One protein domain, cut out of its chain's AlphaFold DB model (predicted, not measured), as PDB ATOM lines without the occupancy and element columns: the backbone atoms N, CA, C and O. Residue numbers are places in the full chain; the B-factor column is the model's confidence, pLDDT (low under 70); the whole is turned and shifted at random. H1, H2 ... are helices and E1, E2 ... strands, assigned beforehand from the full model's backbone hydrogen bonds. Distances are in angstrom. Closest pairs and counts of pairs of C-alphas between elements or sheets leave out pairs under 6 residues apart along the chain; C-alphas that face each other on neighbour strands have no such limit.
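This is residues 35 to 163 of the 164 residues of an uncharacterized protein of Oikopleura dioica (UniProt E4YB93). Two four-stranded antiparallel sheets form a sandwich, their strands crossed at 35 degrees; the edge strands E6 and E7 come close together, while E1 and E2 stand apart and one helix, H1, covers that side. An unnamed stretch, residues 35 to 53, leads into H1. The printed part has 129 residues with one named helix and eight named strands, in the order H1 E1 E2 E3 E4 E5 E6 E7 E8; the sheet orders are E1 E8 E5 E6 and E2 E3 E4 E7. The class is mostly strand, and the whole is compact, with a radius of gyration of the C-alphas of 13.7 A and spans of 36 by 33 by 23 A.

In the first sheet E1 is residues 70 to 75, E8 155 to 162 (21.9 A from first to last C-alpha), E5 117 to 124 (21.4 A) and E6 131 to 139 (20.4 A). In the second, E2 is residues 80 to 84, E3 87 to 95 (26.0 A), E4 102 to 110 (27.0 A) and E7 145 to 148. H1, residues 54 to 65, is 16.6 A long and begins at C-alpha 54 (150.182, 108.511, 151.741). E8 ends at C-alpha 162 (132.457, 100.414, 152.481).

The sheet E1 E8 E5 E6 is twisted. N 73 and O 158 of E1 and E8 are 2.8 A apart, N 120 and O 159 of E5 and E8 2.9 A, and N 121 and O 135 of the hairpin E5 and E6 2.9 A. In the other sheet E2, E3 and E4 are a meander, each strand the antiparallel neighbour of the one before; N 82 and O 89 are 2.9 A apart, N 90 and O 107 2.9 A. N 106 and O 146 of E4 and E7 are 3.0 A apart. The two sheets are face to face as a sandwich, with 38 pairs of C-alphas within 10 A; the parts that face each other are 10.6 A apart centre to centre, and their best planes are 11 degrees apart. The closest C-alphas of E6 and E7, Lys 139 and Val 146, are 6.5 A apart. H1 is on one face of the sheet E2 E3 E4 E7, giving two layers, at a height of 7.9 A over E2 and E3, slantwise to the strands at 43 degrees to E2 on the local plane; its closest C-alphas to E2 are Arg 58 and Glu 84, 5.9 A. H1 is also on the first sheet, at a height of 10.0 A, over E1. In H1 every O i to N i+4 pair is within hydrogen-bond range.

The two C-alphas farthest apart, Ala 66 and Asn 99, are 41.7 A apart. The printed part has no cut, and no link is long. The mean pLDDT of the printed part is 80.6; residues 35 to 52, 96 to 101 and 151 to 153 are under 70.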
ATOM      1  N   THR A  35     150.598  92.736 147.715       43.56
ATOM      2  CA  THR A  35     150.822  93.949 148.528       43.56
ATOM      3  C   THR A  35     149.568  94.831 148.610       43.56
ATOM      4  O   THR A  35     149.664  96.015 148.950       43.56
ATOM      5  N   GLY A  36     148.415  94.233 148.265       40.88
ATOM      6  CA  GLY A  36     147.185  94.850 147.764       40.88
ATOM      7  C   GLY A  36     146.641  96.002 148.558       40.88
ATOM      8  O   GLY A  36     146.928  96.105 149.731       40.88
ATOM      9  N   PHE A  37     145.878  96.861 147.873       51.59
ATOM     10  CA  PHE A  37     144.941  97.904 148.332       51.59
ATOM     11  C   PHE A  37     144.864  98.151 149.848       51.59
ATOM     12  O   PHE A  37     143.820  98.016 150.486       51.59
ATOM     13  N   GLY A  38     146.022  98.432 150.433       50.38
ATOM     14  CA  GLY A  38     146.249  98.383 151.861       50.38
ATOM     15  C   GLY A  38     146.022  97.024 152.593       50.38
ATOM     16  O   GLY A  38     146.435  96.916 153.743       50.38
ATOM     17  N   HIS A  39     145.543  95.945 151.967       47.19
ATOM     18  CA  HIS A  39     145.683  94.540 152.416       47.19
ATOM     19  C   HIS A  39     147.137  94.153 152.739       47.19
ATOM     20  O   HIS A  39     148.031  94.246 151.899       47.19
ATOM     21  N   TYR A  40     147.395  93.747 153.982       53.28
ATOM     22  CA  TYR A  40     148.668  93.161 154.407       53.28
ATOM     23  C   TYR A  40     148.381  91.861 155.160       53.28
ATOM     24  O   TYR A  40     147.651  91.868 156.149       53.28
ATOM     25  N   PHE A  41     148.929  90.751 154.664       49.78
ATOM     26  CA  PHE A  41     148.656  89.394 155.159       49.78
ATOM     27  C   PHE A  41     149.871  88.742 155.849       49.78
ATOM     28  O   PHE A  41     149.863  87.545 156.114       49.78
ATOM     29  N   GLU A  42     150.919  89.513 156.143       51.91
ATOM     30  CA  GLU A  42     152.172  89.029 156.742       51.91
ATOM     31  C   GLU A  42     152.370  89.561 158.180       51.91
ATOM     32  O   GLU A  42     151.488  90.200 158.757       51.91
ATOM     33  N   ASN A  43     153.532  89.292 158.795       56.22
ATOM     34  CA  ASN A  43     153.877  89.809 160.122       56.22
ATOM     35  C   ASN A  43     154.012  91.344 160.103       56.22
ATOM     36  O   ASN A  43     154.978  91.893 159.568       56.22
ATOM     37  N   ASP A  44     153.075  92.035 160.756       63.47
ATOM     38  CA  ASP A  44     152.986  93.496 160.752       63.47
ATOM     39  C   ASP A  44     154.243  94.221 161.276       63.47
ATOM     40  O   ASP A  44     154.451  95.372 160.890       63.47
ATOM     41  N   ALA A  45     155.110  93.605 162.095       58.47
ATOM     42  CA  ALA A  45     156.349  94.243 162.573       58.47
ATOM     43  C   ALA A  45     157.444  94.328 161.507       58.47
ATOM     44  O   ALA A  45     158.284  95.222 161.560       58.47
ATOM     45  N   ARG A  46     157.442  93.418 160.527       55.50
ATOM     46  CA  ARG A  46     158.414  93.416 159.418       55.50
ATOM     47  C   ARG A  46     157.873  94.081 158.156       55.50
ATOM     48  O   ARG A  46     158.537  94.074 157.124       55.50
ATOM     49  N   SER A  47     156.683  94.672 158.242       60.12
ATOM     50  CA  SER A  47     156.071  95.381 157.127       60.12
ATOM     51  C   SER A  47     156.968  96.522 156.644       60.12
ATOM     52  O   SER A  47     157.415  97.358 157.428       60.12
ATOM     53  N   VAL A  48     157.157  96.617 155.324       51.50
ATOM     54  CA  VAL A  48     157.802  97.771 154.666       51.50
ATOM     55  C   VAL A  48     157.014  99.076 154.842       51.50
ATOM     56  O   VAL A  48     157.518 100.148 154.513       51.50
ATOM     57  N   ARG A  49     155.786  99.018 155.381       53.78
ATOM     58  CA  ARG A  49     155.000 100.196 155.773       53.78
ATOM     59  C   ARG A  49     155.580 100.805 157.051       53.78
ATOM     60  O   ARG A  49     155.045 100.620 158.142       53.78
ATOM     61  N   LYS A  50     156.693 101.520 156.892       51.03
ATOM     62  CA  LYS A  50     157.234 102.448 157.887       51.03
ATOM     63  C   LYS A  50     156.577 103.809 157.675       51.03
ATOM     64  O   LYS A  50     156.711 104.346 156.582       51.03
ATOM     65  N   LYS A  51     155.911 104.332 158.712       56.25
ATOM     66  CA  LYS A  51     155.149 105.593 158.740       56.25
ATOM     67  C   LYS A  51     154.101 105.771 157.622       56.25
ATOM     68  O   LYS A  51     154.157 105.206 156.537       56.25
ATOM     69  N   HIS A  52     153.080 106.535 157.973       64.88
ATOM     70  CA  HIS A  52     152.009 107.174 157.199       64.88
ATOM     71  C   HIS A  52     152.227 107.131 155.684       64.88
ATOM     72  O   HIS A  52     152.771 108.054 155.086       64.88
ATOM     73  N   ASN A  53     151.830 106.025 155.052       74.75
ATOM     74  CA  ASN A  53     152.116 105.800 153.640       74.75
ATOM     75  C   ASN A  53     151.010 106.421 152.781       74.75
ATOM     76  O   ASN A  53     150.085 105.733 152.341       74.75
ATOM     77  N   GLU A  54     151.119 107.729 152.552       83.12
ATOM     78  CA  GLU A  54     150.182 108.511 151.741       83.12
ATOM     79  C   GLU A  54     149.940 107.876 150.365       83.12
ATOM     80  O   GLU A  54     148.795 107.728 149.945       83.12
ATOM     81  N   ALA A  55     150.994 107.409 149.687       79.44
ATOM     82  CA  ALA A  55     150.871 106.762 148.381       79.44
ATOM     83  C   ALA A  55     149.988 105.501 148.431       79.44
ATOM     84  O   ALA A  55     149.226 105.231 147.505       79.44
ATOM     85  N   SER A  56     150.053 104.730 149.521       77.12
ATOM     86  CA  SER A  56     149.175 103.573 149.729       77.12
ATOM     87  C   SER A  56     147.730 103.993 149.962       77.12
ATOM     88  O   SER A  56     146.830 103.344 149.432       77.12
ATOM     89  N   VAL A  57     147.504 105.083 150.697       85.75
ATOM     90  CA  VAL A  57     146.161 105.635 150.901       85.75
ATOM     91  C   VAL A  57     145.583 106.169 149.591       85.75
ATOM     92  O   VAL A  57     144.472 105.786 149.244       85.75
ATOM     93  N   ARG A  58     146.343 106.937 148.797       87.25
ATOM     94  CA  ARG A  58     145.904 107.402 147.464       87.25
ATOM     95  C   ARG A  58     145.488 106.241 146.564       87.25
ATOM     96  O   ARG A  58     144.452 106.306 145.910       87.25
ATOM     97  N   ARG A  59     146.244 105.135 146.568       81.81
ATOM     98  CA  ARG A  59     145.862 103.917 145.830       81.81
ATOM     99  C   ARG A  59     144.535 103.327 146.310       81.81
ATOM    100  O   ARG A  59     143.742 102.901 145.477       81.81
ATOM    101  N   VAL A  60     144.286 103.304 147.620       83.81
ATOM    102  CA  VAL A  60     142.997 102.861 148.176       83.81
ATOM    103  C   VAL A  60     141.866 103.786 147.734       83.81
ATOM    104  O   VAL A  60     140.844 103.290 147.277       83.81
ATOM    105  N   LEU A  61     142.058 105.105 147.769       89.44
ATOM    106  CA  LEU A  61     141.037 106.059 147.329       89.44
ATOM    107  C   LEU A  61     140.693 105.909 145.837       89.44
ATOM    108  O   LEU A  61     139.516 105.862 145.484       89.44
ATOM    109  N   ARG A  62     141.689 105.715 144.959       85.69
ATOM    110  CA  ARG A  62     141.441 105.395 143.534       85.69
ATOM    111  C   ARG A  62     140.657 104.098 143.357       85.69
ATOM    112  O   ARG A  62     139.799 104.002 142.486       85.69
ATOM    113  N   ALA A  63     140.939 103.095 144.183       81.31
ATOM    114  CA  ALA A  63     140.212 101.834 144.150       81.31
ATOM    115  C   ALA A  63     138.763 101.995 144.630       81.31
ATOM    116  O   ALA A  63     137.855 101.409 144.048       81.31
ATOM    117  N   MET A  64     138.522 102.817 145.652       86.25
ATOM    118  CA  MET A  64     137.167 103.166 146.088       86.25
ATOM    119  C   MET A  64     136.382 103.855 144.970       86.25
ATOM    120  O   MET A  64     135.232 103.497 144.726       86.25
ATOM    121  N   GLU A  65     137.016 104.764 144.224       86.44
ATOM    122  CA  GLU A  65     136.404 105.386 143.043       86.44
ATOM    123  C   GLU A  65     136.076 104.363 141.942       86.44
ATOM    124  O   GLU A  65     135.033 104.450 141.302       86.44
ATOM    125  N   ALA A  66     136.896 103.321 141.789       81.50
ATOM    126  CA  ALA A  66     136.629 102.190 140.896       81.50
ATOM    127  C   ALA A  66     135.596 101.172 141.441       81.50
ATOM    128  O   ALA A  66     135.358 100.127 140.826       81.50
ATOM    129  N   GLY A  67     134.975 101.441 142.595       80.75
ATOM    130  CA  GLY A  67     133.919 100.612 143.179       80.75
ATOM    131  C   GLY A  67     134.414  99.400 143.971       80.75
ATOM    132  O   GLY A  67     133.651  98.451 144.181       80.75
ATOM    133  N   PHE A  68     135.677  99.394 144.401       81.56
ATOM    134  CA  PHE A  68     136.149  98.449 145.411       81.56
ATOM    135  C   PHE A  68     135.627  98.875 146.785       81.56
ATOM    136  O   PHE A  68     135.537 100.062 147.086       81.56
ATOM    137  N   ILE A  69     135.293  97.900 147.630       84.12
ATOM    138  CA  ILE A  69     134.663  98.170 148.931       84.12
ATOM    139  C   ILE A  69     135.417  97.572 150.121       84.12
ATOM    140  O   ILE A  69     135.114  97.935 151.250       84.12
ATOM    141  N   HIS A  70     136.403  96.696 149.904       83.44
ATOM    142  CA  HIS A  70     137.160  96.042 150.975       83.44
ATOM    143  C   HIS A  70     138.625  96.456 150.959       83.44
ATOM    144  O   HIS A  70     139.333  96.224 149.977       83.44
ATOM    145  N   PHE A  71     139.097  96.988 152.082       83.25
ATOM    146  CA  PHE A  71     140.449  97.521 152.220       83.25
ATOM    147  C   PHE A  71     141.012  97.204 153.592       83.25
ATOM    148  O   PHE A  71     140.276  96.989 154.551       83.25
ATOM    149  N   ASN A  72     142.328  97.230 153.707       80.94
ATOM    150  CA  ASN A  72     142.994  97.246 154.998       80.94
ATOM    151  C   ASN A  72     143.903  98.472 155.038       80.94
ATOM    152  O   ASN A  72     144.413  98.873 154.009       80.94
ATOM    153  N   LEU A  73     144.099  99.133 156.166       82.81
ATOM    154  CA  LEU A  73     145.024 100.259 156.263       82.81
ATOM    155  C   LEU A  73     145.761 100.157 157.582       82.81
ATOM    156  O   LEU A  73     145.138  99.939 158.611       82.81
ATOM    157  N   LYS A  74     147.082 100.322 157.554       81.50
ATOM    158  CA  LYS A  74     147.923 100.279 158.750       81.50
ATOM    159  C   LYS A  74     148.546 101.651 158.965       81.50
ATOM    160  O   LYS A  74     149.165 102.178 158.041       81.50
ATOM    161  N   PHE A  75     148.431 102.171 160.179       81.12
ATOM    162  CA  PHE A  75     148.984 103.461 160.575       81.12
ATOM    163  C   PHE A  75     149.837 103.346 161.840       81.12
ATOM    164  O   PHE A  75     149.606 102.496 162.702       81.12
ATOM    165  N   GLU A  76     150.839 104.218 161.920       76.06
ATOM    166  CA  GLU A  76     151.693 104.461 163.090       76.06
ATOM    167  C   GLU A  76     151.226 105.711 163.845       76.06
ATOM    168  O   GLU A  76     150.262 106.361 163.446       76.06
ATOM    169  N   ASN A  77     151.938 106.088 164.910       71.56
ATOM    170  CA  ASN A  77     151.817 107.396 165.554       71.56
ATOM    171  C   ASN A  77     151.911 108.566 164.583       71.56
ATOM    172  O   ASN A  77     152.954 108.780 163.972       71.56
ATOM    173  N   GLY A  78     150.832 109.345 164.535       76.06
ATOM    174  CA  GLY A  78     150.730 110.618 163.836       76.06
ATOM    175  C   GLY A  78     149.398 110.747 163.109       76.06
ATOM    176  O   GLY A  78     148.639 109.776 163.003       76.06
ATOM    177  N   ASP A  79     149.195 111.911 162.520       85.81
ATOM    178  CA  ASP A  79     148.009 112.214 161.737       85.81
ATOM    179  C   ASP A  79     148.338 112.130 160.241       85.81
ATOM    180  O   ASP A  79     149.461 112.417 159.822       85.81
ATOM    181  N   LEU A  80     147.380 111.677 159.437       87.88
ATOM    182  CA  LEU A  80     147.467 111.624 157.984       87.88
ATOM    183  C   LEU A  80     146.172 112.155 157.386       87.88
ATOM    184  O   LEU A  80     145.088 111.699 157.740       87.88
ATOM    185  N   GLU A  81     146.310 113.026 156.399       93.06
ATOM    186  CA  GLU A  81     145.207 113.514 155.589       93.06
ATOM    187  C   GLU A  81     145.542 113.313 154.114       93.06
ATOM    188  O   GLU A  81     146.621 113.698 153.666       93.06
ATOM    189  N   VAL A  82     144.654 112.653 153.366       92.81
ATOM    190  CA  VAL A  82     144.872 112.345 151.948       92.81
ATOM    191  C   VAL A  82     143.597 112.564 151.160       92.81
ATOM    192  O   VAL A  82     142.579 111.918 151.421       92.81
ATOM    193  N   GLN A  83     143.684 113.408 150.139       95.25
ATOM    194  CA  GLN A  83     142.635 113.602 149.149       95.25
ATOM    195  C   GLN A  83     143.070 113.035 147.795       95.25
ATOM    196  O   GLN A  83     144.212 113.212 147.373       95.25
ATOM    197  N   GLU A  84     142.147 112.366 147.108       93.38
ATOM    198  CA  GLU A  84     142.354 111.847 145.758       93.38
ATOM    199  C   GLU A  84     141.011 111.833 145.014       93.38
ATOM    200  O   GLU A  84     140.099 111.076 145.360       93.38
ATOM    201  N   GLY A  85     140.878 112.706 144.011       92.06
ATOM    202  CA  GLY A  85     139.586 112.997 143.388       92.06
ATOM    203  C   GLY A  85     138.574 113.529 144.411       92.06
ATOM    204  O   GLY A  85     138.902 114.380 145.244       92.06
ATOM    205  N   ASP A  86     137.362 112.981 144.368       94.94
ATOM    206  CA  ASP A  86     136.259 113.322 145.275       94.94
ATOM    207  C   ASP A  86     136.384 112.669 146.660       94.94
ATOM    208  O   ASP A  86     135.592 112.966 147.562       94.94
ATOM    209  N   TRP A  87     137.342 111.755 146.839       95.50
ATOM    210  CA  TRP A  87     137.521 111.023 148.083       95.50
ATOM    211  C   TRP A  87     138.520 111.697 149.004       95.50
ATOM    212  O   TRP A  87     139.570 112.186 148.586       95.50
ATOM    213  N   HIS A  88     138.214 111.632 150.293       96.31
ATOM    214  CA  HIS A  88     139.064 112.142 151.349       96.31
ATOM    215  C   HIS A  88     139.128 111.127 152.496       96.31
ATOM    216  O   HIS A  88     138.093 110.668 152.986       96.31
ATOM    217  N   LEU A  89     140.346 110.779 152.919       94.88
ATOM    218  CA  LEU A  89     140.611 109.997 154.120       94.88
ATOM    219  C   LEU A  89     141.450 110.807 155.102       94.88
ATOM    220  O   LEU A  89     142.549 111.247 154.769       94.88
ATOM    221  N   ASN A  90     140.956 110.925 156.329       94.00
ATOM    222  CA  ASN A  90     141.699 111.495 157.445       94.00
ATOM    223  C   ASN A  90     141.848 110.439 158.544       94.00
ATOM    224  O   ASN A  90     140.887 109.767 158.922       94.00
ATOM    225  N   HIS A  91     143.062 110.283 159.048       91.12
ATOM    226  CA  HIS A  91     143.392 109.417 160.161       91.12
ATOM    227  C   HIS A  91     144.153 110.221 161.202       91.12
ATOM    228  O   HIS A  91     145.201 110.775 160.889       91.12
ATOM    229  N   HIS A  92     143.682 110.241 162.442       87.56
ATOM    230  CA  HIS A  92     144.367 110.971 163.499       87.56
ATOM    231  C   HIS A  92     144.302 110.263 164.837       87.56
ATOM    232  O   HIS A  92     143.442 109.416 165.113       87.56
ATOM    233  N   LYS A  93     145.246 110.643 165.685       82.06
ATOM    234  CA  LYS A  93     145.344 110.160 167.048       82.06
ATOM    235  C   LYS A  93     144.671 111.152 167.988       82.06
ATOM    236  O   LYS A  93     145.086 112.298 168.105       82.06
ATOM    237  N   ILE A  94     143.654 110.698 168.709       79.81
ATOM    238  CA  ILE A  94     142.948 111.506 169.703       79.81
ATOM    239  C   ILE A  94     143.522 111.199 171.085       79.81
ATOM    240  O   ILE A  94     143.559 110.045 171.525       79.81
ATOM    241  N   TRP A  95     143.945 112.244 171.795       71.56
ATOM    242  CA  TRP A  95     144.273 112.143 173.212       71.56
ATOM    243  C   TRP A  95     142.995 112.254 174.047       71.56
ATOM    244  O   TRP A  95     142.234 113.205 173.894       71.56
ATOM    245  N   ASN A  96     142.735 111.278 174.919       65.62
ATOM    246  CA  ASN A  96     141.489 111.218 175.691       65.62
ATOM    247  C   ASN A  96     141.578 111.912 177.071       65.62
ATOM    248  O   ASN A  96     140.646 111.807 177.869       65.62
ATOM    249  N   GLY A  97     142.695 112.585 177.374       60.22
ATOM    250  CA  GLY A  97     142.902 113.348 178.610       60.22
ATOM    251  C   GLY A  97     142.983 112.525 179.905       60.22
ATOM    252  O   GLY A  97     143.191 113.108 180.967       60.22
ATOM    253  N   LYS A  98     142.828 111.191 179.861       54.75
ATOM    254  CA  LYS A  98     142.883 110.304 181.035       54.75
ATOM    255  C   LYS A  98     143.700 109.050 180.713       54.75
ATOM    256  O   LYS A  98     143.278 108.207 179.930       54.75
ATOM    257  N   ASN A  99     144.835 108.902 181.402       55.91
ATOM    258  CA  ASN A  99     145.850 107.861 181.194       55.91
ATOM    259  C   ASN A  99     146.536 107.926 179.813       55.91
ATOM    260  O   ASN A  99     146.143 108.668 178.919       55.91
ATOM    261  N   TRP A 100     147.581 107.117 179.624       56.66
ATOM    262  CA  TRP A 100     148.296 106.921 178.351       56.66
ATOM    263  C   TRP A 100     147.436 106.248 177.259       56.66
ATOM    264  O   TRP A 100     147.950 105.779 176.242       56.66
ATOM    265  N   GLU A 101     146.120 106.169 177.467       63.16
ATOM    266  CA  GLU A 101     145.172 105.613 176.520       63.16
ATOM    267  C   GLU A 101     144.968 106.602 175.378       63.16
ATOM    268  O   GLU A 101     144.490 107.721 175.535       63.16
ATOM    269  N   LYS A 102     145.365 106.176 174.190       71.00
ATOM    270  CA  LYS A 102     145.156 106.931 172.965       71.00
ATOM    271  C   LYS A 102     143.952 106.338 172.244       71.00
ATOM    272  O   LYS A 102     143.669 105.149 172.393       71.00
ATOM    273  N   ASN A 103     143.208 107.170 171.534       85.69
ATOM    274  CA  ASN A 103     142.162 106.728 170.624       85.69
ATOM    275  C   ASN A 103     142.644 107.001 169.199       85.69
ATOM    276  O   ASN A 103     143.407 107.936 168.963       85.69
ATOM    277  N   TRP A 104     142.197 106.196 168.247       88.69
ATOM    278  CA  TRP A 104     142.399 106.473 166.829       88.69
ATOM    279  C   TRP A 104     141.071 106.826 166.203       88.69
ATOM    280  O   TRP A 104     140.074 106.172 166.498       88.69
ATOM    281  N   LYS A 105     141.068 107.811 165.316       92.38
ATOM    282  CA  LYS A 105     139.908 108.147 164.507       92.38
ATOM    283  C   LYS A 105     140.255 108.033 163.036       92.38
ATOM    284  O   LYS A 105     141.313 108.475 162.600       92.38
ATOM    285  N   LEU A 106     139.343 107.423 162.294       94.25
ATOM    286  CA  LEU A 106     139.390 107.315 160.845       94.25
ATOM    287  C   LEU A 106     138.130 107.967 160.285       94.25
ATOM    288  O   LEU A 106     137.022 107.671 160.728       94.25
ATOM    289  N   THR A 107     138.317 108.839 159.306       96.31
ATOM    290  CA  THR A 107     137.257 109.561 158.609       96.31
ATOM    291  C   THR A 107     137.364 109.260 157.126       96.31
ATOM    292  O   THR A 107     138.451 109.386 156.564       96.31
ATOM    293  N   ILE A 108     136.259 108.868 156.495       95.75
ATOM    294  CA  ILE A 108     136.184 108.668 155.044       95.75
ATOM    295  C   ILE A 108     135.012 109.479 154.505       95.75
ATOM    296  O   ILE A 108     133.872 109.309 154.944       95.75
ATOM    297  N   MET A 109     135.295 110.336 153.530       96.88
ATOM    298  CA  MET A 109     134.307 111.178 152.872       96.88
ATOM    299  C   MET A 109     134.382 111.040 151.353       96.88
ATOM    300  O   MET A 109     135.456 110.809 150.796       96.88
ATOM    301  N   LYS A 110     133.239 111.251 150.696       95.69
ATOM    302  CA  LYS A 110     133.126 111.467 149.250       95.69
ATOM    303  C   LYS A 110     132.358 112.761 149.011       95.69
ATOM    304  O   LYS A 110     131.265 112.920 149.549       95.69
ATOM    305  N   ASN A 111     132.905 113.694 148.236       93.62
ATOM    306  CA  ASN A 111     132.273 114.993 147.971       93.62
ATOM    307  C   ASN A 111     131.859 115.740 149.248       93.62
ATOM    308  O   ASN A 111     130.771 116.303 149.329       93.62
ATOM    309  N   LYS A 112     132.733 115.711 150.267       91.12
ATOM    310  CA  LYS A 112     132.507 116.276 151.614       91.12
ATOM    311  C   LYS A 112     131.371 115.621 152.414       91.12
ATOM    312  O   LYS A 112     131.099 116.049 153.530       91.12
ATOM    313  N   ASN A 113     130.747 114.569 151.888       94.50
ATOM    314  CA  ASN A 113     129.734 113.795 152.591       94.50
ATOM    315  C   ASN A 113     130.367 112.582 153.270       94.50
ATOM    316  O   ASN A 113     131.218 111.902 152.688       94.50
ATOM    317  N   GLY A 114     129.928 112.296 154.495       94.88
ATOM    318  CA  GLY A 114     130.357 111.126 155.248       94.88
ATOM    319  C   GLY A 114     129.967 109.823 154.558       94.88
ATOM    320  O   GLY A 114     128.821 109.638 154.150       94.88
ATOM    321  N   VAL A 115     130.918 108.898 154.445       94.50
ATOM    322  CA  VAL A 115     130.681 107.584 153.839       94.50
ATOM    323  C   VAL A 115     130.279 106.583 154.919       94.50
ATOM    324  O   VAL A 115     130.864 106.536 156.006       94.50
ATOM    325  N   ARG A 116     129.280 105.743 154.628       95.94
ATOM    326  CA  ARG A 116     128.910 104.632 155.509       95.94
ATOM    327  C   ARG A 116     129.843 103.450 155.287       95.94
ATOM    328  O   ARG A 116     129.997 102.957 154.175       95.94
ATOM    329  N   PHE A 117     130.477 102.990 156.354       94.44
ATOM    330  CA  PHE A 117     131.360 101.835 156.313       94.44
ATOM    331  C   PHE A 117     131.392 101.120 157.662       94.44
ATOM    332  O   PHE A 117     131.033 101.664 158.709       94.44
ATOM    333  N   LYS A 118     131.826  99.863 157.622       94.44
ATOM    334  CA  LYS A 118     132.140  99.055 158.799       94.44
ATOM    335  C   LYS A 118     133.637  98.833 158.865       94.44
ATOM    336  O   LYS A 118     134.267  98.650 157.824       94.44
ATOM    337  N   VAL A 119     134.188  98.778 160.071       92.56
ATOM    338  CA  VAL A 119     135.588  98.414 160.274       92.56
ATOM    339  C   VAL A 119     135.784  97.387 161.379       92.56
ATOM    340  O   VAL A 119     135.010  97.303 162.335       92.56
ATOM    341  N   GLN A 120     136.874  96.638 161.261       91.12
ATOM    342  CA  GLN A 120     137.568  96.053 162.400       91.12
ATOM    343  C   GLN A 120     138.862  96.836 162.632       91.12
ATOM    344  O   GLN A 120     139.710  96.888 161.737       91.12
ATOM    345  N   GLY A 121     139.006  97.428 163.815       90.44
ATOM    346  CA  GLY A 121     140.232  98.088 164.255       90.44
ATOM    347  C   GLY A 121     141.079  97.141 165.101       90.44
ATOM    348  O   GLY A 121     140.618  96.655 166.133       90.44
ATOM    349  N   ASP A 122     142.308  96.880 164.671       87.38
ATOM    350  CA  ASP A 122     143.271  96.034 165.369       87.38
ATOM    351  C   ASP A 122     144.397  96.884 165.964       87.38
ATOM    352  O   ASP A 122     145.019  97.682 165.261       87.38
ATOM    353  N   ASN A 123     144.708  96.665 167.238       86.75
ATOM    354  CA  ASN A 123     145.902  97.187 167.889       86.75
ATOM    355  C   ASN A 123     147.042  96.195 167.696       86.75
ATOM    356  O   ASN A 123     146.991  95.066 168.195       86.75
ATOM    357  N   ILE A 124     148.080  96.624 166.996       82.38
ATOM    358  CA  ILE A 124     149.175  95.767 166.573       82.38
ATOM    359  C   ILE A 124     150.458  96.154 167.305       82.38
ATOM    360  O   ILE A 124     150.897  97.305 167.277       82.38
ATOM    361  N   ASN A 125     151.094  95.170 167.937       79.88
ATOM    362  CA  ASN A 125     152.377  95.364 168.590       79.88
ATOM    363  C   ASN A 125     153.467  95.703 167.569       79.88
ATOM    364  O   ASN A 125     153.701  94.952 166.623       79.88
ATOM    365  N   HIS A 126     154.141  96.835 167.774       76.88
ATOM    366  CA  HIS A 126     155.163  97.315 166.852       76.88
ATOM    367  C   HIS A 126     156.408  96.421 166.809       76.88
ATOM    368  O   HIS A 126     157.074  96.378 165.779       76.88
ATOM    369  N   SER A 127     156.716  95.694 167.890       77.88
ATOM    370  CA  SER A 127     157.938  94.889 167.982       77.88
ATOM    371  C   SER A 127     157.815  93.530 167.297       77.88
ATOM    372  O   SER A 127     158.794  93.031 166.746       77.88
ATOM    373  N   ASN A 128     156.622  92.924 167.305       79.00
ATOM    374  CA  ASN A 128     156.420  91.561 166.803       79.00
ATOM    375  C   ASN A 128     155.234  91.386 165.841       79.00
ATOM    376  O   ASN A 128     155.025  90.276 165.353       79.00
ATOM    377  N   GLY A 129     154.460  92.444 165.577       76.75
ATOM    378  CA  GLY A 129     153.366  92.452 164.608       76.75
ATOM    379  C   GLY A 129     152.126  91.698 165.067       76.75
ATOM    380  O   GLY A 129     151.196  91.510 164.287       76.75
ATOM    381  N   LYS A 130     152.088  91.244 166.324       81.44
ATOM    382  CA  LYS A 130     150.949  90.510 166.862       81.44
ATOM    383  C   LYS A 130     149.783  91.462 167.106       81.44
ATOM    384  O   LYS A 130     149.951  92.523 167.712       81.44
ATOM    385  N   CYS A 131     148.586  91.044 166.701       83.56
ATOM    386  CA  CYS A 131     147.361  91.695 167.141       83.56
ATOM    387  C   CYS A 131     147.172  91.464 168.644       83.56
ATOM    388  O   CYS A 131     147.018  90.330 169.099       83.56
ATOM    389  N   MET A 132     147.220  92.548 169.408       83.69
ATOM    390  CA  MET A 132     147.044  92.543 170.858       83.69
ATOM    391  C   MET A 132     145.571  92.666 171.240       83.69
ATOM    392  O   MET A 132     145.154  92.164 172.280       83.69
ATOM    393  N   ARG A 133     144.785  93.352 170.405       86.31
ATOM    394  CA  ARG A 133     143.354  93.568 170.604       86.31
ATOM    395  C   ARG A 133     142.691  93.891 169.274       86.31
ATOM    396  O   ARG A 133     143.248  94.648 168.490       86.31
ATOM    397  N   SER A 134     141.473  93.398 169.091       88.00
ATOM    398  CA  SER A 134     140.616  93.739 167.959       88.00
ATOM    399  C   SER A 134     139.271  94.240 168.458       88.00
ATOM    400  O   SER A 134     138.693  93.663 169.379       88.00
ATOM    401  N   GLU A 135     138.746  95.267 167.811       91.12
ATOM    402  CA  GLU A 135     137.368  95.708 167.970       91.12
ATOM    403  C   GLU A 135     136.666  95.579 166.620       91.12
ATOM    404  O   GLU A 135     137.114  96.125 165.612       91.12
ATOM    405  N   LYS A 136     135.612  94.760 166.581       89.69
ATOM    406  CA  LYS A 136     134.945  94.326 165.349       89.69
ATOM    407  C   LYS A 136     133.639  95.081 165.144       89.69
ATOM    408  O   LYS A 136     132.990  95.466 166.110       89.69
ATOM    409  N   ASN A 137     133.204  95.174 163.889       87.25
ATOM    410  CA  ASN A 137     131.902  95.724 163.500       87.25
ATOM    411  C   ASN A 137     131.664  97.176 163.953       87.25
ATOM    412  O   ASN A 137     130.513  97.571 164.151       87.25
ATOM    413  N   ILE A 138     132.726  97.976 164.079       94.00
ATOM    414  CA  ILE A 138     132.610  99.412 164.346       94.00
ATOM    415  C   ILE A 138     131.978 100.049 163.105       94.00
ATOM    416  O   ILE A 138     132.457  99.841 161.991       94.00
ATOM    417  N   LYS A 139     130.878 100.781 163.275       96.25
ATOM    418  CA  LYS A 139     130.152 101.431 162.175       96.25
ATOM    419  C   LYS A 139     130.495 102.908 162.134       96.25
ATOM    420  O   LYS A 139     130.577 103.526 163.193       96.25
ATOM    421  N   SER A 140     130.636 103.465 160.936       96.81
ATOM    422  CA  SER A 140     130.818 104.902 160.802       96.81
ATOM    423  C   SER A 140     129.556 105.681 161.169       96.81
ATOM    424  O   SER A 140     128.421 105.234 160.945       96.81
ATOM    425  N   ASP A 141     129.757 106.864 161.744       95.44
ATOM    426  CA  ASP A 141     128.693 107.835 161.974       95.44
ATOM    427  C   ASP A 141     128.240 108.502 160.655       95.44
ATOM    428  O   ASP A 141     128.656 108.130 159.556       95.44
ATOM    429  N   GLN A 142     127.330 109.472 160.748       93.44
ATOM    430  CA  GLN A 142     126.813 110.204 159.581       93.44
ATOM    431  C   GLN A 142     127.857 111.074 158.869       93.44
ATOM    432  O   GLN A 142     127.680 111.419 157.707       93.44
ATOM    433  N   ASN A 143     128.950 111.397 159.556       94.81
ATOM    434  CA  ASN A 143     130.051 112.199 159.045       94.81
ATOM    435  C   ASN A 143     131.190 111.311 158.512       94.81
ATOM    436  O   ASN A 143     132.239 111.816 158.126       94.81
ATOM    437  N   GLY A 144     130.993 109.988 158.481       96.00
ATOM    438  CA  GLY A 144     131.993 109.037 158.015       96.00
ATOM    439  C   GLY A 144     133.116 108.793 159.019       96.00
ATOM    440  O   GLY A 144     134.195 108.372 158.613       96.00
ATOM    441  N   ASN A 145     132.894 109.044 160.311       96.25
ATOM    442  CA  ASN A 145     133.894 108.816 161.351       96.25
ATOM    443  C   ASN A 145     133.728 107.448 162.009       96.25
ATOM    444  O   ASN A 145     132.613 107.042 162.333       96.25
ATOM    445  N   VAL A 146     134.845 106.803 162.330       95.06
ATOM    446  CA  VAL A 146     134.933 105.721 163.317       95.06
ATOM    447  C   VAL A 146     136.030 106.024 164.322       95.06
ATOM    448  O   VAL A 146     137.031 106.655 163.985       95.06
ATOM    449  N   GLU A 147     135.867 105.521 165.542       92.62
ATOM    450  CA  GLU A 147     136.880 105.605 166.588       92.62
ATOM    451  C   GLU A 147     137.239 104.213 167.106       92.62
ATOM    452  O   GLU A 147     136.360 103.388 167.347       92.62
ATOM    453  N   LEU A 148     138.530 103.976 167.328       89.50
ATOM    454  CA  LEU A 148     139.047 102.828 168.064       89.50
ATOM    455  C   LEU A 148     139.576 103.330 169.401       89.50
ATOM    456  O   LEU A 148     140.543 104.096 169.452       89.50
ATOM    457  N   ARG A 149     138.936 102.903 170.490       84.25
ATOM    458  CA  ARG A 149     139.233 103.407 171.833       84.25
ATOM    459  C   ARG A 149     140.279 102.562 172.550       84.25
ATOM    460  O   ARG A 149     140.275 101.335 172.433       84.25
ATOM    461  N   ARG A 150     141.100 103.206 173.388       72.00
ATOM    462  CA  ARG A 150     142.100 102.564 174.269       72.00
ATOM    463  C   ARG A 150     143.124 101.716 173.502       72.00
ATOM    464  O   ARG A 150     143.232 100.505 173.706       72.00
ATOM    465  N   SER A 151     143.841 102.341 172.575       63.84
ATOM    466  CA  SER A 151     144.751 101.664 171.647       63.84
ATOM    467  C   SER A 151     146.220 101.604 172.080       63.84
ATOM    468  O   SER A 151     146.993 100.871 171.469       63.84
ATOM    469  N   GLY A 152     146.614 102.288 173.160       66.12
ATOM    470  CA  GLY A 152     148.014 102.341 173.615       66.12
ATOM    471  C   GLY A 152     148.974 102.938 172.568       66.12
ATOM    472  O   GLY A 152     148.544 103.543 171.588       66.12
ATOM    473  N   ASP A 153     150.290 102.788 172.766       62.81
ATOM    474  CA  ASP A 153     151.324 103.194 171.791       62.81
ATOM    475  C   ASP A 153     151.656 102.065 170.802       62.81
ATOM    476  O   ASP A 153     152.759 101.512 170.766       62.81
ATOM    477  N   LEU A 154     150.650 101.698 170.010       72.75
ATOM    478  CA  LEU A 154     150.680 100.582 169.065       72.75
ATOM    479  C   LEU A 154     150.363 101.063 167.642       72.75
ATOM    480  O   LEU A 154     149.784 102.132 167.455       72.75
ATOM    481  N   TYR A 155     150.720 100.263 166.633       81.81
ATOM    482  CA  TYR A 155     150.170 100.447 165.288       81.81
ATOM    483  C   TYR A 155     148.662 100.176 165.329       81.81
ATOM    484  O   TYR A 155     148.219  99.283 166.055       81.81
ATOM    485  N   VAL A 156     147.886 100.882 164.508       85.44
ATOM    486  CA  VAL A 156     146.487 100.523 164.253       85.44
ATOM    487  C   VAL A 156     146.344  99.965 162.851       85.44
ATOM    488  O   VAL A 156     146.912 100.498 161.897       85.44
ATOM    489  N   ARG A 157     145.577  98.885 162.723       87.56
ATOM    490  CA  ARG A 157     145.179  98.329 161.437       87.56
ATOM    491  C   ARG A 157     143.660  98.345 161.305       87.56
ATOM    492  O   ARG A 157     142.956  97.730 162.094       87.56
ATOM    493  N   TRP A 158     143.163  99.036 160.290       88.88
ATOM    494  CA  TRP A 158     141.751  99.147 159.953       88.88
ATOM    495  C   TRP A 158     141.414  98.196 158.819       88.88
ATOM    496  O   TRP A 158     141.908  98.375 157.716       88.88
ATOM    497  N   ASN A 159     140.550  97.219 159.061       87.44
ATOM    498  CA  ASN A 159     139.953  96.392 158.016       87.44
ATOM    499  C   ASN A 159     138.597  97.002 157.671       87.44
ATOM    500  O   ASN A 159     137.677  96.914 158.477       87.44
ATOM    501  N   ILE A 160     138.489  97.658 156.524       89.56
ATOM    502  CA  ILE A 160     137.374  98.521 156.140       89.56
ATOM    503  C   ILE A 160     136.502  97.803 155.115       89.56
ATOM    504  O   ILE A 160     136.999  97.183 154.177       89.56
ATOM    505  N   THR A 161     135.190  97.908 155.294       89.94
ATOM    506  CA  THR A 161     134.173  97.523 154.315       89.94
ATOM    507  C   THR A 161     133.232  98.698 154.088       89.94
ATOM    508  O   THR A 161     132.426  99.026 154.962       89.94
ATOM    509  N   VAL A 162     133.349  99.341 152.928       89.69
ATOM    510  CA  VAL A 162     132.457 100.414 152.481       89.69
ATOM    511  C   VAL A 162     131.079  99.829 152.184       89.69
ATOM    512  O   VAL A 162     130.968  98.735 151.632       89.69
ATOM    513  N   GLN A 163     130.030 100.526 152.607       85.62
ATOM    514  CA  GLN A 163     128.652 100.136 152.339       85.62
ATOM    515  C   GLN A 163     128.156 100.944 151.137       85.62
ATOM    516  O   GLN A 163     128.163 102.172 151.193       85.62
TER     517      GLN A 163